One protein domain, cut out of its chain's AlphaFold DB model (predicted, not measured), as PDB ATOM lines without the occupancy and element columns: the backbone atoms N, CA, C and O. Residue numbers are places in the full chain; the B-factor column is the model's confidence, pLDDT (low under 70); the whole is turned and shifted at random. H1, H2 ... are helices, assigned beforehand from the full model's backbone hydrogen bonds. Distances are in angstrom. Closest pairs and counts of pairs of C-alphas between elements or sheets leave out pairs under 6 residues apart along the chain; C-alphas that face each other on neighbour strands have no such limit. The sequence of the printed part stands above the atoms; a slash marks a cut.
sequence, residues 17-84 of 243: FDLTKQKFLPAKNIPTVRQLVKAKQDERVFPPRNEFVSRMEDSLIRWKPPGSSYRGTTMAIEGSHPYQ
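AT A GLANCE: This is residues 17 to 84 of the 243 residues of an uncharacterized protein of Zygosaccharomyces mellis (UniProt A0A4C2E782). The longest helix, H2, folds back on H1 across the turn of a long, open U: one limb is the tail of residues 17 to 32 followed by H1, the other is H2 followed by H3. H1 and H2 meet where part of H2 packs on H1, while H3 and the tail extend from this pair toward the other end of the U, and H3 touches no helix. The printed part has 68 residues with three named helices in the order H1, H2, H3 and no named strand; the class is all helix, though under half of the residues, 33 of 68, are in named elements. The whole is extended, with a radius of gyration of the C-alphas of 17.5 A, and only just elongated, spanning 50 by 26 by 14 A.

IN THESE COORDINATES: H2, residues 51 to 62, measures 16.1 A from first to last C-alpha, beginning at C-alpha 51 (30.877, 35.606, 26.895). H1, residues 33 to 42, measures 14.3 A and begins at C-alpha 33 (32.185, 45.963, 43.417). H3, residues 67 to 77, measures 15.8 A and ends at C-alpha 77 (31.005, 44.799, 66.025).

HOW THE PARTS SIT: H2 touches H1 with residues 57 to 61 alone; the closest C-alphas are those of Ile 61 and Arg 34, 5.5 A apart. Their lines stand at a steep tilt of 57 degrees, opposite ways. H3 is apart from H1 and from H2. In H1 and H2 every O i to N i+4 pair is within hydrogen-bond range; in H3 it is 6 of 7.

THE WHOLE: The two C-alphas farthest apart are those of Phe 46 and Gln 84, 51.1 A. The printed part has no cut. The link from H1 to H2 is short and that from H2 to H3 is tight. Residues 17 to 32 stand free. The mean pLDDT of the printed part is 77.7, and residues 17 to 29 and 67 to 71 are under 70.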
ATOM      1  N   PHE A  17      44.339  50.757  70.531       52.50
ATOM      2  CA  PHE A  17      43.198  50.877  69.642       52.50
ATOM      3  C   PHE A  17      42.577  52.244  69.930       52.50
ATOM      4  O   PHE A  17      41.760  52.397  70.829       52.50
ATOM      5  N   ASP A  18      43.024  53.264  69.201       49.91
ATOM      6  CA  ASP A  18      42.385  54.575  69.187       49.91
ATOM      7  C   ASP A  18      40.943  54.404  68.682       49.91
ATOM      8  O   ASP A  18      40.699  54.377  67.473       49.91
ATOM      9  N   LEU A  19      39.969  54.315  69.594       55.06
ATOM     10  CA  LEU A  19      38.537  54.290  69.255       55.06
ATOM     11  C   LEU A  19      38.089  55.561  68.504       55.06
ATOM     12  O   LEU A  19      37.055  55.568  67.841       55.06
ATOM     13  N   THR A  20      38.881  56.634  68.563       55.03
ATOM     14  CA  THR A  20      38.668  57.886  67.821       55.03
ATOM     15  C   THR A  20      39.080  57.781  66.352       55.03
ATOM     16  O   THR A  20      38.607  58.549  65.511       55.03
ATOM     17  N   LYS A  21      39.912  56.796  65.990       53.97
ATOM     18  CA  LYS A  21      40.221  56.451  64.603       53.97
ATOM     19  C   LYS A  21      39.135  55.515  64.072       53.97
ATOM     20  O   LYS A  21      39.415  54.404  63.645       53.97
ATOM     21  N   GLN A  22      37.903  56.011  63.954       53.69
ATOM     22  CA  GLN A  22      36.811  55.406  63.161       53.69
ATOM     23  C   GLN A  22      37.142  55.228  61.655       53.69
ATOM     24  O   GLN A  22      36.268  54.981  60.830       53.69
ATOM     25  N   LYS A  23      38.414  55.349  61.267       54.94
ATOM     26  CA  LYS A  23      38.928  55.231  59.900       54.94
ATOM     27  C   LYS A  23      39.155  53.776  59.465       54.94
ATOM     28  O   LYS A  23      39.558  53.556  58.331       54.94
ATOM     29  N   PHE A  24      38.936  52.801  60.352       54.81
ATOM     30  CA  PHE A  24      39.088  51.372  60.045       54.81
ATOM     31  C   PHE A  24      37.852  50.743  59.401       54.81
ATOM     32  O   PHE A  24      37.937  49.633  58.880       54.81
ATOM     33  N   LEU A  25      36.712  51.436  59.406       61.78
ATOM     34  CA  LEU A  25      35.583  51.032  58.582       61.78
ATOM     35  C   LEU A  25      35.847  51.519  57.153       61.78
ATOM     36  O   LEU A  25      36.246  52.677  56.992       61.78
ATOM     37  N   PRO A  26      35.645  50.676  56.120       57.00
ATOM     38  CA  PRO A  26      35.724  51.134  54.740       57.00
ATOM     39  C   PRO A  26      34.851  52.381  54.616       57.00
ATOM     40  O   PRO A  26      33.681  52.373  55.007       57.00
ATOM     41  N   ALA A  27      35.461  53.485  54.178       58.00
ATOM     42  CA  ALA A  27      34.786  54.770  54.119       58.00
ATOM     43  C   ALA A  27      33.455  54.603  53.372       58.00
ATOM     44  O   ALA A  27      33.423  53.985  52.309       58.00
ATOM     45  N   LYS A  28      32.367  55.179  53.902       61.12
ATOM     46  CA  LYS A  28      31.009  55.085  53.322       61.12
ATOM     47  C   LYS A  28      30.922  55.515  51.844       61.12
ATOM     48  O   LYS A  28      29.920  55.259  51.195       61.12
ATOM     49  N   ASN A  29      31.966  56.164  51.327       67.69
ATOM     50  CA  ASN A  29      32.089  56.639  49.952       67.69
ATOM     51  C   ASN A  29      32.779  55.655  48.988       67.69
ATOM     52  O   ASN A  29      32.994  56.020  47.836       67.69
ATOM     53  N   ILE A  30      33.167  54.447  49.414       76.75
ATOM     54  CA  ILE A  30      33.770  53.471  48.495       76.75
ATOM     55  C   ILE A  30      32.644  52.715  47.775       76.75
ATOM     56  O   ILE A  30      31.885  51.997  48.434       76.75
ATOM     57  N   PRO A  31      32.520  52.843  46.442       80.00
ATOM     58  CA  PRO A  31      31.515  52.111  45.693       80.00
ATOM     59  C   PRO A  31      31.764  50.608  45.811       80.00
ATOM     60  O   PRO A  31      32.892  50.120  45.718       80.00
ATOM     61  N   THR A  32      30.687  49.855  46.007       83.81
ATOM     62  CA  THR A  32      30.754  48.391  46.044       83.81
ATOM     63  C   THR A  32      31.185  47.839  44.686       83.81
ATOM     64  O   THR A  32      30.897  48.430  43.644       83.81
ATOM     65  N   VAL A  33      31.809  46.655  44.668       85.50
ATOM     66  CA  VAL A  33      32.185  45.963  43.417       85.50
ATOM     67  C   VAL A  33      30.992  45.865  42.460       85.50
ATOM     68  O   VAL A  33      31.126  46.122  41.270       85.50
ATOM     69  N   ARG A  34      29.792  45.591  42.984       87.38
ATOM     70  CA  ARG A  34      28.547  45.556  42.208       87.38
ATOM     71  C   ARG A  34      28.202  46.904  41.566       87.38
ATOM     72  O   ARG A  34      27.807  46.930  40.406       87.38
ATOM     73  N   GLN A  35      28.344  48.009  42.300       89.06
ATOM     74  CA  GLN A  35      28.117  49.358  41.764       89.06
ATOM     75  C   GLN A  35      29.129  49.704  40.672       89.06
ATOM     76  O   GLN A  35      28.747  50.267  39.652       89.06
ATOM     77  N   LEU A  36      30.392  49.309  40.852       90.81
ATOM     78  CA  LEU A  36      31.433  49.497  39.843       90.81
ATOM     79  C   LEU A  36      31.129  48.717  38.562       90.81
ATOM     80  O   LEU A  36      31.216  49.274  37.473       90.81
ATOM     81  N   VAL A  37      30.736  47.446  38.688       91.69
ATOM     82  CA  VAL A  37      30.357  46.613  37.537       91.69
ATOM     83  C   VAL A  37      29.134  47.194  36.831       91.69
ATOM     84  O   VAL A  37      29.138  47.281  35.607       91.69
ATOM     85  N   LYS A  38      28.128  47.662  37.582       91.44
ATOM     86  CA  LYS A  38      26.938  48.303  37.011       91.44
ATOM     87  C   LYS A  38      27.292  49.564  36.219       91.44
ATOM     88  O   LYS A  38      26.927  49.655  35.057       91.44
ATOM     89  N   ALA A  39      28.082  50.472  36.796       91.81
ATOM     90  CA  ALA A  39      28.548  51.667  36.088       91.81
ATOM     91  C   ALA A  39      29.304  51.305  34.796       91.81
ATOM     92  O   ALA A  39      29.070  51.886  33.741       91.81
ATOM     93  N   LYS A  40      30.149  50.266  34.850       89.62
ATOM     94  CA  LYS A  40      30.873  49.738  33.684       89.62
ATOM     95  C   LYS A  40      29.974  49.140  32.601       89.62
ATOM     96  O   LYS A  40      30.398  49.107  31.446       89.62
ATOM     97  N   GLN A  41      28.814  48.599  32.961       89.19
ATOM     98  CA  GLN A  41      27.828  48.086  32.010       89.19
ATOM     99  C   GLN A  41      26.989  49.219  31.415       89.19
ATOM    100  O   GLN A  41      26.782  49.220  30.207       89.19
ATOM    101  N   ASP A  42      26.590  50.200  32.229       90.50
ATOM    102  CA  ASP A  42      25.810  51.367  31.798       90.50
ATOM    103  C   ASP A  42      26.582  52.230  30.777       90.50
ATOM    104  O   ASP A  42      25.996  52.796  29.858       90.50
ATOM    105  N   GLU A  43      27.915  52.279  30.875       91.62
ATOM    106  CA  GLU A  43      28.787  52.934  29.885       91.62
ATOM    107  C   GLU A  43      28.818  52.231  28.512       91.62
ATOM    108  O   GLU A  43      29.284  52.811  27.525       91.62
ATOM    109  N   ARG A  44      28.383  50.968  28.410       86.56
ATOM    110  CA  ARG A  44      28.501  50.189  27.170       86.56
ATOM    111  C   ARG A  44      27.256  50.327  26.306       86.56
ATOM    112  O   ARG A  44      26.166  49.918  26.675       86.56
ATOM    113  N   VAL A  45      27.472  50.766  25.069       87.94
ATOM    114  CA  VAL A  45      26.447  50.739  24.011       87.94
ATOM    115  C   VAL A  45      26.320  49.344  23.383       87.94
ATOM    116  O   VAL A  45      25.262  48.981  22.876       87.94
ATOM    117  N   PHE A  46      27.387  48.536  23.430       86.38
ATOM    118  CA  PHE A  46      27.433  47.207  22.816       86.38
ATOM    119  C   PHE A  46      27.790  46.108  23.826       86.38
ATOM    120  O   PHE A  46      28.621  46.342  24.712       86.38
ATOM    121  N   PRO A  47      27.241  44.889  23.662       85.12
ATOM    122  CA  PRO A  47      27.598  43.750  24.497       85.12
ATOM    123  C   PRO A  47      29.104  43.436  24.448       85.12
ATOM    124  O   PRO A  47      29.746  43.609  23.403       85.12
ATOM    125  N   PRO A  48      29.693  42.943  25.553       85.50
ATOM    126  CA  PRO A  48      31.086  42.518  25.563       85.50
ATOM    127  C   PRO A  48      31.311  41.376  24.564       85.50
ATOM    128  O   PRO A  48      30.541  40.422  24.497       85.50
ATOM    129  N   ARG A  49      32.420  41.438  23.815       87.94
ATOM    130  CA  ARG A  49      32.789  40.401  22.829       87.94
ATOM    131  C   ARG A  49      33.069  39.030  23.456       87.94
ATOM    132  O   ARG A  49      33.082  38.032  22.748       87.94
ATOM    133  N   ASN A  50      33.354  38.990  24.758       91.50
ATOM    134  CA  ASN A  50      33.709  37.775  25.477       91.50
ATOM    135  C   ASN A  50      32.564  37.343  26.404       91.50
ATOM    136  O   ASN A  50      32.272  38.012  27.397       91.50
ATOM    137  N   GLU A  51      31.970  36.187  26.107       92.06
ATOM    138  CA  GLU A  51      30.877  35.606  26.895       92.06
ATOM    139  C   GLU A  51      31.274  35.307  28.347       92.06
ATOM    140  O   GLU A  51      30.445  35.421  29.248       92.06
ATOM    141  N   PHE A  52      32.538  34.946  28.604       92.75
ATOM    142  CA  PHE A  52      33.017  34.671  29.960       92.75
ATOM    143  C   PHE A  52      32.933  35.918  30.844       92.75
ATOM    144  O   PHE A  52      32.468  35.843  31.980       92.75
ATOM    145  N   VAL A  53      33.335  37.069  30.299       91.00
ATOM    146  CA  VAL A  53      33.263  38.355  31.001       91.00
ATOM    147  C   VAL A  53      31.806  38.725  31.257       91.00
ATOM    148  O   VAL A  53      31.475  39.074  32.383       91.00
ATOM    149  N   SER A  54      30.925  38.542  30.267       90.88
ATOM    150  CA  SER A  54      29.483  38.771  30.444       90.88
ATOM    151  C   SER A  54      28.920  37.950  31.605       90.88
ATOM    152  O   SER A  54      28.296  38.495  32.507       90.88
ATOM    153  N   ARG A  55      29.207  36.642  31.644       92.69
ATOM    154  CA  ARG A  55      28.714  35.761  32.714       92.69
ATOM    155  C   ARG A  55      29.294  36.110  34.081       92.69
ATOM    156  O   ARG A  55      28.598  35.974  35.084       92.69
ATOM    157  N   MET A  56      30.559  36.526  34.136       93.81
ATOM    158  CA  MET A  56      31.192  36.976  35.374       93.81
ATOM    159  C   MET A  56      30.518  38.247  35.900       93.81
ATOM    160  O   MET A  56      30.152  38.295  37.072       93.81
ATOM    161  N   GLU A  57      30.332  39.248  35.039       92.38
ATOM    162  CA  GLU A  57      29.679  40.511  35.391       92.38
ATOM    163  C   GLU A  57      28.236  40.272  35.858       92.38
ATOM    164  O   GLU A  57      27.855  40.733  36.936       92.38
ATOM    165  N   ASP A  58      27.473  39.450  35.135       90.88
ATOM    166  CA  ASP A  58      26.107  39.077  35.511       90.88
ATOM    167  C   ASP A  58      26.067  38.314  36.838       90.88
ATOM    168  O   ASP A  58      25.195  38.550  37.680       90.88
ATOM    169  N   SER A  59      27.033  37.420  37.072       92.06
ATOM    170  CA  SER A  59      27.149  36.711  38.345       92.06
ATOM    171  C   SER A  59      27.430  37.676  39.496       92.06
ATOM    172  O   SER A  59      26.829  37.522  40.553       92.06
ATOM    173  N   LEU A  60      28.291  38.681  39.307       89.75
ATOM    174  CA  LEU A  60      28.597  39.695  40.323       89.75
ATOM    175  C   LEU A  60      27.410  40.622  40.605       89.75
ATOM    176  O   LEU A  60      27.216  41.047  41.744       89.75
ATOM    177  N   ILE A  61      26.589  40.920  39.597       89.19
ATOM    178  CA  ILE A  61      25.381  41.735  39.770       89.19
ATOM    179  C   ILE A  61      24.261  40.953  40.452       89.19
ATOM    180  O   ILE A  61      23.527  41.524  41.269       89.19
ATOM    181  N   ARG A  62      24.114  39.670  40.113       90.44
ATOM    182  CA  ARG A  62      23.088  38.785  40.673       90.44
ATOM    183  C   ARG A  62      23.449  38.288  42.068       90.44
ATOM    184  O   ARG A  62      22.549  37.993  42.853       90.44
ATOM    185  N   TRP A  63      24.738  38.184  42.382       86.88
ATOM    186  CA  TRP A  63      25.188  37.755  43.696       86.88
ATOM    187  C   TRP A  63      24.761  38.776  44.755       86.88
ATOM    188  O   TRP A  63      25.232  39.912  44.794       86.88
ATOM    189  N   LYS A  64      23.835  38.353  45.617       78.88
ATOM    190  CA  LYS A  64      23.472  39.063  46.837       78.88
ATOM    191  C   LYS A  64      24.234  38.394  47.981       78.88
ATOM    192  O   LYS A  64      24.071  37.183  48.152       78.88
ATOM    193  N   PRO A  65      25.058  39.124  48.753       70.00
ATOM    194  CA  PRO A  65      25.637  38.549  49.954       70.00
ATOM    195  C   PRO A  65      24.495  38.067  50.862       70.00
ATOM    196  O   PRO A  65      23.463  38.741  50.954       70.00
ATOM    197  N   PRO A  66      24.633  36.898  51.508       71.88
ATOM    198  CA  PRO A  66      23.597  36.394  52.395       71.88
ATOM    199  C   PRO A  66      23.359  37.402  53.525       71.88
ATOM    200  O   PRO A  66      24.312  37.870  54.152       71.88
ATOM    201  N   GLY A  67      22.092  37.727  53.807       63.84
ATOM    202  CA  GLY A  67      21.725  38.714  54.835       63.84
ATOM    203  C   GLY A  67      22.265  38.378  56.235       63.84
ATOM    204  O   GLY A  67      22.505  39.271  57.047       63.84
ATOM    205  N   SER A  68      22.553  37.097  56.493       62.97
ATOM    206  CA  SER A  68      23.197  36.625  57.724       62.97
ATOM    207  C   SER A  68      24.644  37.104  57.887       62.97
ATOM    208  O   SER A  68      25.078  37.326  59.017       62.97
ATOM    209  N   SER A  69      25.378  37.324  56.788       62.12
ATOM    210  CA  SER A  69      26.766  37.802  56.829       62.12
ATOM    211  C   SER A  69      26.848  39.234  57.355       62.12
ATOM    212  O   SER A  69      27.770  39.566  58.098       62.12
ATOM    213  N   TYR A  70      25.844  40.061  57.054       66.38
ATOM    214  CA  TYR A  70      25.775  41.420  57.579       66.38
ATOM    215  C   TYR A  70      25.325  41.428  59.041       66.38
ATOM    216  O   TYR A  70      25.957  42.071  59.873       66.38
ATOM    217  N   ARG A  71      24.277  40.666  59.384       67.94
ATOM    218  CA  ARG A  71      23.706  40.672  60.738       67.94
ATOM    219  C   ARG A  71      24.670  40.116  61.789       67.94
ATOM    220  O   ARG A  71      24.865  40.761  62.808       67.94
ATOM    221  N   GLY A  72      25.309  38.971  61.535       72.69
ATOM    222  CA  GLY A  72      26.276  38.378  62.472       72.69
ATOM    223  C   GLY A  72      27.490  39.278  62.705       72.69
ATOM    224  O   GLY A  72      27.853  39.554  63.844       72.69
ATOM    225  N   THR A  73      28.064  39.807  61.622       71.50
ATOM    226  CA  THR A  73      29.231  40.698  61.691       71.50
ATOM    227  C   THR A  73      28.893  42.019  62.380       71.50
ATOM    228  O   THR A  73      29.653  42.471  63.229       71.50
ATOM    229  N   THR A  74      27.737  42.614  62.072       72.69
ATOM    230  CA  THR A  74      27.295  43.873  62.692       72.69
ATOM    231  C   THR A  74      27.021  43.670  64.179       72.69
ATOM    232  O   THR A  74      27.563  44.411  64.988       72.69
ATOM    233  N   MET A  75      26.315  42.598  64.559       75.19
ATOM    234  CA  MET A  75      26.103  42.260  65.971       75.19
ATOM    235  C   MET A  75      27.424  42.017  66.714       75.19
ATOM    236  O   MET A  75      27.553  42.389  67.875       75.19
ATOM    237  N   ALA A  76      28.425  41.418  66.062       78.06
ATOM    238  CA  ALA A  76      29.745  41.215  66.659       78.06
ATOM    239  C   ALA A  76      30.533  42.522  66.832       78.06
ATOM    240  O   ALA A  76      31.255  42.685  67.812       78.06
ATOM    241  N   ILE A  77      30.396  43.467  65.904       75.50
ATOM    242  CA  ILE A  77      31.005  44.799  66.025       75.50
ATOM    243  C   ILE A  77      30.295  45.617  67.113       75.50
ATOM    244  O   ILE A  77      30.948  46.319  67.879       75.50
ATOM    245  N   GLU A  78      28.970  45.502  67.205       77.88
ATOM    246  CA  GLU A  78      28.125  46.208  68.177       77.88
ATOM    247  C   GLU A  78      28.133  45.571  69.576       77.88
ATOM    248  O   GLU A  78      27.548  46.121  70.505       77.88
ATOM    249  N   GLY A  79      28.784  44.416  69.755       78.19
ATOM    250  CA  GLY A  79      28.831  43.717  71.043       78.19
ATOM    251  C   GLY A  79      27.539  42.976  71.414       78.19
ATOM    252  O   GLY A  79      27.425  42.459  72.524       78.19
ATOM    253  N   SER A  80      26.562  42.914  70.508       78.94
ATOM    254  CA  SER A  80      25.266  42.249  70.691       78.94
ATOM    255  C   SER A  80      25.264  40.793  70.212       78.94
ATOM    256  O   SER A  80      24.236  40.116  70.255       78.94
ATOM    257  N   HIS A  81      26.409  40.275  69.761       78.31
ATOM    258  CA  HIS A  81      26.516  38.898  69.297       78.31
ATOM    259  C   HIS A  81      26.379  37.907  70.469       78.31
ATOM    260  O   HIS A  81      27.083  38.049  71.474       78.31
ATOM    261  N   PRO A  82      25.546  36.854  70.355       77.31
ATOM    262  CA  PRO A  82      25.216  35.956  71.470       77.31
ATOM    263  C   PRO A  82      26.443  35.288  72.110       77.31
ATOM    264  O   PRO A  82      26.482  35.077  73.319       77.31
ATOM    265  N   TYR A  83      27.486  35.024  71.322       72.81
ATOM    266  CA  TYR A  83      28.728  34.420  71.814       72.81
ATOM    267  C   TYR A  83      29.708  35.418  72.464       72.81
ATOM    268  O   TYR A  83      30.640  34.987  73.133       72.81
ATOM    269  N   GLN A  84      29.516  36.737  72.315       72.25
ATOM    270  CA  GLN A  84      30.339  37.752  72.995       72.25
ATOM    271  C   GLN A  84      29.858  38.006  74.426       72.25
ATOM    272  O   GLN A  84      30.675  38.079  75.347       72.25
TER     273      GLN A  84